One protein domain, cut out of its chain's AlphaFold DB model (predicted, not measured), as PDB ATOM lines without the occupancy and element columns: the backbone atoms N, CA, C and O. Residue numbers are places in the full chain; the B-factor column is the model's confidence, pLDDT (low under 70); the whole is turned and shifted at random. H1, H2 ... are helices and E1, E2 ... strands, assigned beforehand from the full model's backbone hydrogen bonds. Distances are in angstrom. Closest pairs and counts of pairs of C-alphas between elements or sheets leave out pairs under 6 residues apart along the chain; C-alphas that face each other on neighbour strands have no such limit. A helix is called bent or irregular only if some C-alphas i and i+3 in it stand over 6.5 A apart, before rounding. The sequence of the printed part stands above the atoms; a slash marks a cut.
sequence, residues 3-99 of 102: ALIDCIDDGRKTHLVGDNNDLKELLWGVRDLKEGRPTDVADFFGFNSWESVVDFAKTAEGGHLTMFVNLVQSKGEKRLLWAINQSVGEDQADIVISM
ATOM      1  N   ALA A   3     162.225 192.476 118.993       45.06
ATOM      2  CA  ALA A   3     162.725 191.102 119.095       45.06
ATOM      3  C   ALA A   3     161.634 190.018 118.954       45.06
ATOM      4  O   ALA A   3     161.925 188.892 118.570       45.06
ATOM      5  N   LEU A   4     160.373 190.352 119.249       38.66
ATOM      6  CA  LEU A   4     159.267 189.387 119.279       38.66
ATOM      7  C   LEU A   4     158.786 188.990 117.876       38.66
ATOM      8  O   LEU A   4     158.388 187.852 117.661       38.66
ATOM      9  N   ILE A   5     158.844 189.920 116.919       42.38
ATOM     10  CA  ILE A   5     158.415 189.681 115.534       42.38
ATOM     11  C   ILE A   5     159.526 188.961 114.759       42.38
ATOM     12  O   ILE A   5     159.232 188.010 114.031       42.38
ATOM     13  N   ASP A   6     160.786 189.337 115.000       39.19
ATOM     14  CA  ASP A   6     161.955 188.737 114.346       39.19
ATOM     15  C   ASP A   6     162.108 187.242 114.692       39.19
ATOM     16  O   ASP A   6     162.419 186.431 113.822       39.19
ATOM     17  N   CYS A   7     161.795 186.825 115.927       42.16
ATOM     18  CA  CYS A   7     161.885 185.413 116.326       42.16
ATOM     19  C   CYS A   7     160.874 184.486 115.628       42.16
ATOM     20  O   CYS A   7     161.142 183.292 115.500       42.16
ATOM     21  N   ILE A   8     159.728 185.000 115.172       42.78
ATOM     22  CA  ILE A   8     158.687 184.180 114.526       42.78
ATOM     23  C   ILE A   8     158.945 184.047 113.015       42.78
ATOM     24  O   ILE A   8     158.366 183.183 112.355       42.78
ATOM     25  N   ASP A   9     159.765 184.917 112.426       41.62
ATOM     26  CA  ASP A   9     160.107 184.854 110.997       41.62
ATOM     27  C   ASP A   9     161.223 183.851 110.684       41.62
ATOM     28  O   ASP A   9     161.317 183.359 109.563       41.62
ATOM     29  N   ASP A  10     161.984 183.441 111.697       42.50
ATOM     30  CA  ASP A  10     163.139 182.549 111.555       42.50
ATOM     31  C   ASP A  10     162.770 181.046 111.576       42.50
ATOM     32  O   ASP A  10     163.618 180.176 111.766       42.50
ATOM     33  N   GLY A  11     161.480 180.713 111.427       37.47
ATOM     34  CA  GLY A  11     160.992 179.326 111.379       37.47
ATOM     35  C   GLY A  11     161.124 178.541 112.691       37.47
ATOM     36  O   GLY A  11     161.012 177.314 112.678       37.47
ATOM     37  N   ARG A  12     161.353 179.216 113.824       35.31
ATOM     38  CA  ARG A  12     161.585 178.564 115.122       35.31
ATOM     39  C   ARG A  12     160.277 178.293 115.863       35.31
ATOM     40  O   ARG A  12     159.416 179.162 115.982       35.31
ATOM     41  N   LYS A  13     160.129 177.063 116.363       36.34
ATOM     42  CA  LYS A  13     158.959 176.583 117.113       36.34
ATOM     43  C   LYS A  13     158.916 177.215 118.506       36.34
ATOM     44  O   LYS A  13     159.672 176.826 119.385       36.34
ATOM     45  N   THR A  14     158.027 178.178 118.708       37.00
ATOM     46  CA  THR A  14     157.843 178.881 119.984       37.00
ATOM     47  C   THR A  14     156.794 178.219 120.878       37.00
ATOM     48  O   THR A  14     155.653 178.044 120.462       37.00
ATOM     49  N   HIS A  15     157.163 177.911 122.115       36.03
ATOM     50  CA  HIS A  15     156.331 177.464 123.224       36.03
ATOM     51  C   HIS A  15     155.809 178.696 123.957       36.03
ATOM     52  O   HIS A  15     156.600 179.459 124.497       36.03
ATOM     53  N   LEU A  16     154.502 178.934 123.947       40.62
ATOM     54  CA  LEU A  16     153.906 180.008 124.736       40.62
ATOM     55  C   LEU A  16     153.759 179.503 126.179       40.62
ATOM     56  O   LEU A  16     153.071 178.513 126.398       40.62
ATOM     57  N   VAL A  17     154.420 180.130 127.155       36.72
ATOM     58  CA  VAL A  17     154.187 179.827 128.574       36.72
ATOM     59  C   VAL A  17     152.943 180.585 129.020       36.72
ATOM     60  O   VAL A  17     152.953 181.797 129.221       36.72
ATOM     61  N   GLY A  18     151.883 179.805 129.120       40.50
ATOM     62  CA  GLY A  18     150.491 180.110 129.412       40.50
ATOM     63  C   GLY A  18     149.774 178.872 128.891       40.50
ATOM     64  O   GLY A  18     150.105 178.447 127.783       40.50
ATOM     65  N   ASP A  19     148.968 178.206 129.715       48.53
ATOM     66  CA  ASP A  19     148.468 176.851 129.453       48.53
ATOM     67  C   ASP A  19     148.094 176.701 127.966       48.53
ATOM     68  O   ASP A  19     147.341 177.507 127.424       48.53
ATOM     69  N   ASN A  20     148.700 175.753 127.239       53.84
ATOM     70  CA  ASN A  20     148.567 175.691 125.773       53.84
ATOM     71  C   ASN A  20     147.094 175.562 125.329       53.84
ATOM     72  O   ASN A  20     146.770 175.811 124.164       53.84
ATOM     73  N   ASN A  21     146.208 175.163 126.247       59.59
ATOM     74  CA  ASN A  21     144.763 175.192 126.069       59.59
ATOM     75  C   ASN A  21     144.191 176.612 125.978       59.59
ATOM     76  O   ASN A  21     143.387 176.842 125.079       59.59
ATOM     77  N   ASP A  22     144.656 177.559 126.790       72.94
ATOM     78  CA  ASP A  22     144.173 178.945 126.808       72.94
ATOM     79  C   ASP A  22     144.456 179.629 125.464       72.94
ATOM     80  O   ASP A  22     143.590 180.265 124.864       72.94
ATOM     81  N   LEU A  23     145.655 179.425 124.898       76.12
ATOM     82  CA  LEU A  23     145.994 179.986 123.588       76.12
ATOM     83  C   LEU A  23     145.193 179.341 122.451       76.12
ATOM     84  O   LEU A  23     144.791 180.029 121.507       76.12
ATOM     85  N   LYS A  24     144.972 178.020 122.510       82.81
ATOM     86  CA  LYS A  24     144.091 177.343 121.549       82.81
ATOM     87  C   LYS A  24     142.704 177.961 121.626       82.81
ATOM     88  O   LYS A  24     142.198 178.387 120.593       82.81
ATOM     89  N   GLU A  25     142.123 178.028 122.816       86.75
ATOM     90  CA  GLU A  25     140.789 178.569 123.063       86.75
ATOM     91  C   GLU A  25     140.641 179.994 122.513       86.75
ATOM     92  O   GLU A  25     139.740 180.244 121.710       86.75
ATOM     93  N   LEU A  26     141.605 180.878 122.787       89.00
ATOM     94  CA  LEU A  26     141.658 182.211 122.184       89.00
ATOM     95  C   LEU A  26     141.654 182.146 120.647       89.00
ATOM     96  O   LEU A  26     140.875 182.825 119.987       89.00
ATOM     97  N   LEU A  27     142.488 181.315 120.023       90.81
ATOM     98  CA  LEU A  27     142.538 181.228 118.558       90.81
ATOM     99  C   LEU A  27     141.255 180.661 117.930       90.81
ATOM    100  O   LEU A  27     140.896 181.061 116.817       90.81
ATOM    101  N   TRP A  28     140.560 179.760 118.626       91.12
ATOM    102  CA  TRP A  28     139.225 179.306 118.233       91.12
ATOM    103  C   TRP A  28     138.211 180.448 118.317       91.12
ATOM    104  O   TRP A  28     137.489 180.677 117.346       91.12
ATOM    105  N   GLY A  29     138.238 181.240 119.391       93.12
ATOM    106  CA  GLY A  29     137.390 182.425 119.516       93.12
ATOM    107  C   GLY A  29     137.630 183.455 118.410       93.12
ATOM    108  O   GLY A  29     136.675 183.984 117.840       93.12
ATOM    109  N   VAL A  30     138.886 183.672 117.999       94.62
ATOM    110  CA  VAL A  30     139.177 184.533 116.840       94.62
ATOM    111  C   VAL A  30     138.538 183.993 115.566       94.62
ATOM    112  O   VAL A  30     137.988 184.761 114.774       94.62
ATOM    113  N   ARG A  31     138.621 182.681 115.338       93.69
ATOM    114  CA  ARG A  31     138.005 182.059 114.169       93.69
ATOM    115  C   ARG A  31     136.493 182.268 114.171       93.69
ATOM    116  O   ARG A  31     135.955 182.652 113.135       93.69
ATOM    117  N   ASP A  32     135.834 182.051 115.303       93.88
ATOM    118  CA  ASP A  32     134.388 182.237 115.424       93.88
ATOM    119  C   ASP A  32     133.999 183.688 115.131       93.88
ATOM    120  O   ASP A  32     133.171 183.932 114.253       93.88
ATOM    121  N   LEU A  33     134.700 184.654 115.728       94.50
ATOM    122  CA  LEU A  33     134.475 186.078 115.475       94.50
ATOM    123  C   LEU A  33     134.745 186.500 114.023       94.50
ATOM    124  O   LEU A  33     134.070 187.388 113.502       94.50
ATOM    125  N   LYS A  34     135.729 185.892 113.347       94.00
ATOM    126  CA  LYS A  34     135.985 186.122 111.912       94.00
ATOM    127  C   LYS A  34     134.898 185.523 111.021       94.00
ATOM    128  O   LYS A  34     134.651 186.039 109.936       94.00
ATOM    129  N   GLU A  35     134.258 184.449 111.470       92.62
ATOM    130  CA  GLU A  35     133.127 183.804 110.798       92.62
ATOM    131  C   GLU A  35     131.771 184.437 111.184       92.62
ATOM    132  O   GLU A  35     130.731 183.988 110.705       92.62
ATOM    133  N   GLY A  36     131.767 185.485 112.020       90.12
ATOM    134  CA  GLY A  36     130.552 186.154 112.500       90.12
ATOM    135  C   GLY A  36     129.743 185.316 113.493       90.12
ATOM    136  O   GLY A  36     128.544 185.540 113.662       90.12
ATOM    137  N   ARG A  37     130.379 184.323 114.119       89.50
ATOM    138  CA  ARG A  37     129.787 183.477 115.153       89.50
ATOM    139  C   ARG A  37     130.114 184.041 116.542       89.50
ATOM    140  O   ARG A  37     131.205 184.581 116.733       89.50
ATOM    141  N   PRO A  38     129.187 183.931 117.507       85.19
ATOM    142  CA  PRO A  38     129.484 184.249 118.898       85.19
ATOM    143  C   PRO A  38     130.553 183.294 119.436       85.19
ATOM    144  O   PRO A  38     130.690 182.170 118.953       85.19
ATOM    145  N   THR A  39     131.292 183.751 120.441       89.00
ATOM    146  CA  THR A  39     132.348 182.987 121.099       89.00
ATOM    147  C   THR A  39     132.115 182.963 122.606       89.00
ATOM    148  O   THR A  39     131.671 183.958 123.179       89.00
ATOM    149  N   ASP A  40     132.416 181.828 123.234       86.62
ATOM    150  CA  ASP A  40     132.314 181.642 124.688       86.62
ATOM    151  C   ASP A  40     133.609 182.034 125.424       86.62
ATOM    152  O   ASP A  40     133.702 181.936 126.646       86.62
ATOM    153  N   VAL A  41     134.612 182.502 124.677       88.25
ATOM    154  CA  VAL A  41     135.899 182.944 125.211       88.25
ATOM    155  C   VAL A  41     135.702 184.229 126.010       88.25
ATOM    156  O   VAL A  41     135.263 185.242 125.465       88.25
ATOM    157  N   ALA A  42     136.060 184.201 127.296       86.12
ATOM    158  CA  ALA A  42     135.820 185.305 128.228       86.12
ATOM    159  C   ALA A  42     136.417 186.642 127.749       86.12
ATOM    160  O   ALA A  42     135.738 187.666 127.803       86.12
ATOM    161  N   ASP A  43     137.636 186.622 127.202       84.94
ATOM    162  CA  ASP A  43     138.315 187.810 126.660       84.94
ATOM    163  C   ASP A  43     137.608 188.420 125.440       84.94
ATOM    164  O   ASP A  43     137.834 189.578 125.087       84.94
ATOM    165  N   PHE A  44     136.739 187.648 124.786       91.38
ATOM    166  CA  PHE A  44     135.966 188.076 123.625       91.38
ATOM    167  C   PHE A  44     134.471 188.221 123.910       91.38
ATOM    168  O   PHE A  44     133.678 188.459 122.992       91.38
ATOM    169  N   PHE A  45     134.072 188.115 125.174       88.62
ATOM    170  CA  PHE A  45     132.680 188.240 125.545       88.62
ATOM    171  C   PHE A  45     132.137 189.629 125.177       88.62
ATOM    172  O   PHE A  45     132.731 190.660 125.487       88.62
ATOM    173  N   GLY A  46     130.983 189.654 124.509       88.31
ATOM    174  CA  GLY A  46     130.349 190.893 124.057       88.31
ATOM    175  C   GLY A  46     130.895 191.462 122.743       88.31
ATOM    176  O   GLY A  46     130.391 192.491 122.295       88.31
ATOM    177  N   PHE A  47     131.867 190.804 122.101       93.25
ATOM    178  CA  PHE A  47     132.286 191.147 120.743       93.25
ATOM    179  C   PHE A  47     131.527 190.333 119.691       93.25
ATOM    180  O   PHE A  47     131.262 189.144 119.850       93.25
ATOM    181  N   ASN A  48     131.224 190.991 118.572       91.00
ATOM    182  CA  ASN A  48     130.424 190.421 117.481       91.00
ATOM    183  C   ASN A  48     131.267 190.197 116.217       91.00
ATOM    184  O   ASN A  48     130.812 189.591 115.250       91.00
ATOM    185  N   SER A  49     132.473 190.767 116.193       94.38
ATOM    186  CA  SER A  49     133.393 190.707 115.069       94.38
ATOM    187  C   SER A  49     134.830 190.820 115.556       94.38
ATOM    188  O   SER A  49     135.126 191.504 116.539       94.38
ATOM    189  N   TRP A  50     135.742 190.190 114.819       95.62
ATOM    190  CA  TRP A  50     137.171 190.283 115.110       95.62
ATOM    191  C   TRP A  50     137.698 191.720 115.002       95.62
ATOM    192  O   TRP A  50     138.559 192.125 115.773       95.62
ATOM    193  N   GLU A  51     137.152 192.519 114.085       95.69
ATOM    194  CA  GLU A  51     137.519 193.931 113.929       95.69
ATOM    195  C   GLU A  51     137.221 194.751 115.194       95.69
ATOM    196  O   GLU A  51     138.050 195.557 115.607       95.69
ATOM    197  N   SER A  52     136.114 194.462 115.886       95.12
ATOM    198  CA  SER A  52     135.780 195.126 117.153       95.12
ATOM    199  C   SER A  52     136.811 194.824 118.246       95.12
ATOM    200  O   SER A  52     137.161 195.706 119.026       95.12
ATOM    201  N   VAL A  53     137.340 193.596 118.275       94.50
ATOM    202  CA  VAL A  53     138.427 193.208 119.190       94.50
ATOM    203  C   VAL A  53     139.721 193.939 118.829       94.50
ATOM    204  O   VAL A  53     140.420 194.434 119.710       94.50
ATOM    205  N   VAL A  54     140.033 194.048 117.534       95.25
ATOM    206  CA  VAL A  54     141.205 194.789 117.042       95.25
ATOM    207  C   VAL A  54     141.146 196.258 117.450       95.25
ATOM    208  O   VAL A  54     142.165 196.822 117.847       95.25
ATOM    209  N   ASP A  55     139.979 196.885 117.344       95.81
ATOM    210  CA  ASP A  55     139.802 198.283 117.724       95.81
ATOM    211  C   ASP A  55     139.827 198.476 119.239       95.81
ATOM    212  O   ASP A  55     140.486 199.398 119.720       95.81
ATOM    213  N   PHE A  56     139.207 197.571 120.000       93.19
ATOM    214  CA  PHE A  56     139.299 197.575 121.459       93.19
ATOM    215  C   PHE A  56     140.747 197.436 121.941       93.19
ATOM    216  O   PHE A  56     141.177 198.161 122.832       93.19
ATOM    217  N   ALA A  57     141.551 196.598 121.285       92.00
ATOM    218  CA  ALA A  57     142.962 196.422 121.614       92.00
ATOM    219  C   ALA A  57     143.838 197.671 121.378       92.00
ATOM    220  O   ALA A  57     145.014 197.668 121.747       92.00
ATOM    221  N   LYS A  58     143.303 198.729 120.753       91.38
ATOM    222  CA  LYS A  58     143.969 200.035 120.608       91.38
ATOM    223  C   LYS A  58     143.657 200.988 121.768       91.38
ATOM    224  O   LYS A  58     144.295 202.038 121.856       91.38
ATOM    225  N   THR A  59     142.683 200.672 122.623       92.44
ATOM    226  CA  THR A  59     142.335 201.495 123.790       92.44
ATOM    227  C   THR A  59     143.193 201.127 125.000       92.44
ATOM    228  O   THR A  59     143.880 200.104 125.013       92.44
ATOM    229  N   ALA A  60     143.170 201.968 126.037       86.62
ATOM    230  CA  ALA A  60     143.894 201.684 127.274       86.62
ATOM    231  C   ALA A  60     143.337 200.436 127.983       86.62
ATOM    232  O   ALA A  60     144.093 199.643 128.539       86.62
ATOM    233  N   GLU A  61     142.020 200.241 127.920       85.31
ATOM    234  CA  GLU A  61     141.291 199.132 128.537       85.31
ATOM    235  C   GLU A  61     141.589 197.796 127.841       85.31
ATOM    236  O   GLU A  61     141.744 196.767 128.501       85.31
ATOM    237  N   GLY A  62     141.732 197.810 126.511       81.19
ATOM    238  CA  GLY A  62     142.051 196.627 125.711       81.19
ATOM    239  C   GLY A  62     143.542 196.359 125.515       81.19
ATOM    240  O   GLY A  62     143.899 195.422 124.801       81.19
ATOM    241  N   GLY A  63     144.428 197.131 126.153       80.25
ATOM    242  CA  GLY A  63     145.881 197.022 125.968       80.25
ATOM    243  C   GLY A  63     146.461 195.626 126.248       80.25
ATOM    244  O   GLY A  63     147.476 195.233 125.673       80.25
ATOM    245  N   HIS A  64     145.790 194.835 127.089       81.94
ATOM    246  CA  HIS A  64     146.164 193.450 127.378       81.94
ATOM    247  C   HIS A  64     146.029 192.517 126.155       81.94
ATOM    248  O   HIS A  64     146.777 191.547 126.045       81.94
ATOM    249  N   LEU A  65     145.153 192.837 125.193       86.19
ATOM    250  CA  LEU A  65     144.958 192.059 123.963       86.19
ATOM    251  C   LEU A  65     145.882 192.487 122.821       86.19
ATOM    252  O   LEU A  65     146.011 191.754 121.841       86.19
ATOM    253  N   THR A  66     146.543 193.646 122.911       84.25
ATOM    254  CA  THR A  66     147.318 194.225 121.800       84.25
ATOM    255  C   THR A  66     148.369 193.259 121.256       84.25
ATOM    256  O   THR A  66     148.498 193.091 120.043       84.25
ATOM    257  N   MET A  67     149.108 192.582 122.138       81.44
ATOM    258  CA  MET A  67     150.136 191.625 121.726       81.44
ATOM    259  C   MET A  67     149.534 190.424 120.984       81.44
ATOM    260  O   MET A  67     150.046 190.032 119.935       81.44
ATOM    261  N   PHE A  68     148.431 189.875 121.495       84.25
ATOM    262  CA  PHE A  68     147.732 188.753 120.875       84.25
ATOM    263  C   PHE A  68     147.129 189.144 119.520       84.25
ATOM    264  O   PHE A  68     147.323 188.445 118.525       84.25
ATOM    265  N   VAL A  69     146.473 190.304 119.442       89.75
ATOM    266  CA  VAL A  69     145.922 190.842 118.193       89.75
ATOM    267  C   VAL A  69     147.015 190.999 117.139       89.75
ATOM    268  O   VAL A  69     146.845 190.523 116.015       89.75
ATOM    269  N   ASN A  70     148.153 191.597 117.496       85.38
ATOM    270  CA  ASN A  70     149.281 191.771 116.580       85.38
ATOM    271  C   ASN A  70     149.834 190.426 116.091       85.38
ATOM    272  O   ASN A  70     150.127 190.269 114.904       85.38
ATOM    273  N   LEU A  71     149.936 189.439 116.983       81.50
ATOM    274  CA  LEU A  71     150.372 188.088 116.638       81.50
ATOM    275  C   LEU A  71     149.429 187.442 115.610       81.50
ATOM    276  O   LEU A  71     149.880 186.915 114.589       81.50
ATOM    277  N   VAL A  72     148.119 187.527 115.844       88.19
ATOM    278  CA  VAL A  72     147.109 186.967 114.942       88.19
ATOM    279  C   VAL A  72     147.057 187.715 113.609       88.19
ATOM    280  O   VAL A  72     146.922 187.076 112.568       88.19
ATOM    281  N   GLN A  73     147.203 189.041 113.605       89.31
ATOM    282  CA  GLN A  73     147.279 189.829 112.370       89.31
ATOM    283  C   GLN A  73     148.532 189.507 111.549       89.31
ATOM    284  O   GLN A  73     148.456 189.440 110.326       89.31
ATOM    285  N   SER A  74     149.670 189.269 112.208       85.50
ATOM    286  CA  SER A  74     150.941 188.976 111.538       85.50
ATOM    287  C   SER A  74     151.001 187.558 110.965       85.50
ATOM    288  O   SER A  74     151.466 187.361 109.842       85.50
ATOM    289  N   LYS A  75     150.561 186.552 111.729       82.75
ATOM    290  CA  LYS A  75     150.791 185.136 111.390       82.75
ATOM    291  C   LYS A  75     149.525 184.393 110.959       82.75
ATOM    292  O   LYS A  75     149.637 183.385 110.265       82.75
ATOM    293  N   GLY A  76     148.344 184.906 111.305       84.81
ATOM    294  CA  GLY A  76     147.047 184.299 111.009       84.81
ATOM    295  C   GLY A  76     146.667 183.184 111.986       84.81
ATOM    296  O   GLY A  76     147.476 182.319 112.323       84.81
ATOM    297  N   GLU A  77     145.400 183.152 112.395       88.62
ATOM    298  CA  GLU A  77     144.872 182.210 113.389       88.62
ATOM    299  C   GLU A  77     145.001 180.749 112.945       88.62
ATOM    300  O   GLU A  77     145.371 179.893 113.739       88.62
ATOM    301  N   LYS A  78     144.789 180.455 111.654       85.38
ATOM    302  CA  LYS A  78     144.893 179.086 111.117       85.38
ATOM    303  C   LYS A  78     146.315 178.539 111.193       85.38
ATOM    304  O   LYS A  78     146.501 177.373 111.527       85.38
ATOM    305  N   ARG A  79     147.315 179.373 110.886       79.81
ATOM    306  CA  ARG A  79     148.731 178.987 110.957       79.81
ATOM    307  C   ARG A  79     149.150 178.763 112.407       79.81
ATOM    308  O   ARG A  79     149.852 177.797 112.682       79.81
ATOM    309  N   LEU A  80     148.683 179.618 113.317       81.50
ATOM    310  CA  LEU A  80     148.939 179.485 114.750       81.50
ATOM    311  C   LEU A  80     148.283 178.217 115.321       81.50
ATOM    312  O   LEU A  80     148.969 177.419 115.950       81.50
ATOM    313  N   LEU A  81     147.006 177.958 115.011       81.75
ATOM    314  CA  LEU A  81     146.309 176.721 115.393       81.75
ATOM    315  C   LEU A  81     147.019 175.475 114.861       81.75
ATOM    316  O   LEU A  81     147.160 174.488 115.580       81.75
ATOM    317  N   TRP A  82     147.484 175.513 113.610       78.44
ATOM    318  CA  TRP A  82     148.269 174.424 113.040       78.44
ATOM    319  C   TRP A  82     149.572 174.210 113.817       78.44
ATOM    320  O   TRP A  82     149.824 173.093 114.254       78.44
ATOM    321  N   ALA A  83     150.356 175.264 114.063       74.19
ATOM    322  CA  ALA A  83     151.628 175.169 114.783       74.19
ATOM    323  C   ALA A  83     151.455 174.622 116.208       74.19
ATOM    324  O   ALA A  83     152.225 173.773 116.651       74.19
ATOM    325  N   ILE A  84     150.403 175.053 116.902       72.06
ATOM    326  CA  ILE A  84     150.090 174.603 118.256       72.06
ATOM    327  C   ILE A  84     149.635 173.134 118.272       72.06
ATOM    328  O   ILE A  84     150.023 172.380 119.159       72.06
ATOM    329  N   ASN A  85     148.855 172.692 117.283       70.69
ATOM    330  CA  ASN A  85     148.460 171.284 117.163       70.69
ATOM    331  C   ASN A  85     149.617 170.364 116.730       70.69
ATOM    332  O   ASN A  85     149.523 169.154 116.907       70.69
ATOM    333  N   GLN A  86     150.689 170.924 116.161       65.88
ATOM    334  CA  GLN A  86     151.919 170.207 115.810       65.88
ATOM    335  C   GLN A  86     152.964 170.208 116.941       65.88
ATOM    336  O   GLN A  86     153.938 169.458 116.860       65.88
ATOM    337  N   SER A  87     152.785 171.023 117.987       56.09
ATOM    338  CA  SER A  87     153.662 171.013 119.161       56.09
ATOM    339  C   SER A  87     153.421 169.756 119.993       56.09
ATOM    340  O   SER A  87     152.404 169.610 120.670       56.09
ATOM    341  N   VAL A  88     154.380 168.837 119.921       49.44
ATOM    342  CA  VAL A  88     154.568 167.727 120.863       49.44
ATOM    343  C   VAL A  88     155.402 168.206 122.067       49.44
ATOM    344  O   VAL A  88     156.012 169.266 121.984       49.44
ATOM    345  N   GLY A  89     155.364 167.462 123.182       47.78
ATOM    346  CA  GLY A  89     155.752 167.896 124.542       47.78
ATOM    347  C   GLY A  89     157.096 168.627 124.736       47.78
ATOM    348  O   GLY A  89     157.986 168.555 123.893       47.78
ATOM    349  N   GLU A  90     157.206 169.301 125.893       40.69
ATOM    350  CA  GLU A  90     158.245 170.263 126.339       40.69
ATOM    351  C   GLU A  90     159.694 169.990 125.893       40.69
ATOM    352  O   GLU A  90     160.407 170.938 125.574       40.69
ATOM    353  N   ASP A  91     160.123 168.729 125.797       43.16
ATOM    354  CA  ASP A  91     161.480 168.337 125.378       43.16
ATOM    355  C   ASP A  91     161.845 168.695 123.918       43.16
ATOM    356  O   ASP A  91     163.001 168.548 123.522       43.16
ATOM    357  N   GLN A  92     160.891 169.132 123.082       41.84
ATOM    358  CA  GLN A  92     161.118 169.364 121.642       41.84
ATOM    359  C   GLN A  92     160.716 170.755 121.123       41.84
ATOM    360  O   GLN A  92     160.585 170.947 119.908       41.84
ATOM    361  N   ALA A  93     160.511 171.731 122.007       40.09
ATOM    362  CA  ALA A  93     160.229 173.104 121.595       40.09
ATOM    363  C   ALA A  93     161.522 173.922 121.385       40.09
ATOM    364  O   ALA A  93     162.393 173.946 122.248       40.09
ATOM    365  N   ASP A  94     161.636 174.626 120.251       36.53
ATOM    366  CA  ASP A  94     162.835 175.403 119.878       36.53
ATOM    367  C   ASP A  94     162.937 176.781 120.565       36.53
ATOM    368  O   ASP A  94     164.010 177.383 120.592       36.53
ATOM    369  N   ILE A  95     161.848 177.321 121.114       38.56
ATOM    370  CA  ILE A  95     161.834 178.567 121.893       38.56
ATOM    371  C   ILE A  95     160.851 178.401 123.047       38.56
ATOM    372  O   ILE A  95     159.736 177.959 122.826       38.56
ATOM    373  N   VAL A  96     161.219 178.832 124.252       41.31
ATOM    374  CA  VAL A  96     160.303 178.994 125.389       41.31
ATOM    375  C   VAL A  96     159.982 180.484 125.535       41.31
ATOM    376  O   VAL A  96     160.838 181.274 125.919       41.31
ATOM    377  N   ILE A  97     158.763 180.895 125.189       43.25
ATOM    378  CA  ILE A  97     158.217 182.229 125.463       43.25
ATOM    379  C   ILE A  97     157.695 182.209 126.896       43.25
ATOM    380  O   ILE A  97     156.504 182.037 127.141       43.25
ATOM    381  N   SER A  98     158.599 182.369 127.856       35.25
ATOM    382  CA  SER A  98     158.219 182.670 129.232       35.25
ATOM    383  C   SER A  98     157.698 184.102 129.302       35.25
ATOM    384  O   SER A  98     158.445 185.052 129.066       35.25
ATOM    385  N   MET A  99     156.421 184.271 129.647       36.53
ATOM    386  CA  MET A  99     155.841 185.566 130.016       36.53
ATOM    387  C   MET A  99     156.319 185.962 131.429       36.53
ATOM    388  O   MET A  99     155.528 186.230 132.322       36.53
TER     389      MET A  99
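This is residues 3 to 99 of the 102 residues of an uncharacterized protein of Mesorhizobium sp. LNJC394B00 (UniProt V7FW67). An elongated, mostly helical body is made by H2 and H5, side by side and running opposite ways, and by a hairpin of H3 and H4. At one end lie two short parallel strands, E1 and E2, with H1 only loosely attached; at the other lies a long loop, residues 35 to 49. The 97 printed residues hold five named helices and two named strands, in the order H1 E1 H2 H3 H4 H5 E2. The whole is compact, with a radius of gyration of the C-alphas of 13.6 A, and spans 38 by 24 by 19 A.

H1, residues 3 to 9, begins at C-alpha 3 (162.725, 191.102, 119.095). E1 is residues 14 to 16, and H2, residues 20 to 34, is 21.4 A long. H3 is residues 50 to 56. H4, residues 63 to 75, is 19.4 A long and irregular: C-alphas 64 and 67 are 7.1 A apart. H5, residues 77 to 86, is 14.1 A long. E2, residues 95 to 97, ends at C-alpha 97 (158.217, 182.229, 125.463).

H1 is near H4. E1 and E2 are parallel neighbours, with N 15 and O 95 2.7 A apart, within hydrogen-bond range; with H2 to H5 between them they form a strand-helix-strand unit. H2 touches H5 at a shallow tilt of 28 degrees, closest at the C-alphas of Leu 27 and Glu 77, 5.8 A. The hairpin H3 and H4 touches at the C-alphas of Val 54 and Val 69, 6.3 A. Every O i to N i+4 pair is within range in H2, H3 and H5, but 7 of 9 in H4 and 1 of 3 in H1, where 2 of 4 O i to N i+3 pairs are.

The C-alphas farthest apart, of Asn 48 and Asp 91, are 38.9 A apart. The printed part has no cut; the link from H2 to H3 is long. Confidence is under 70 in residues 3 to 21 and 86 to 99.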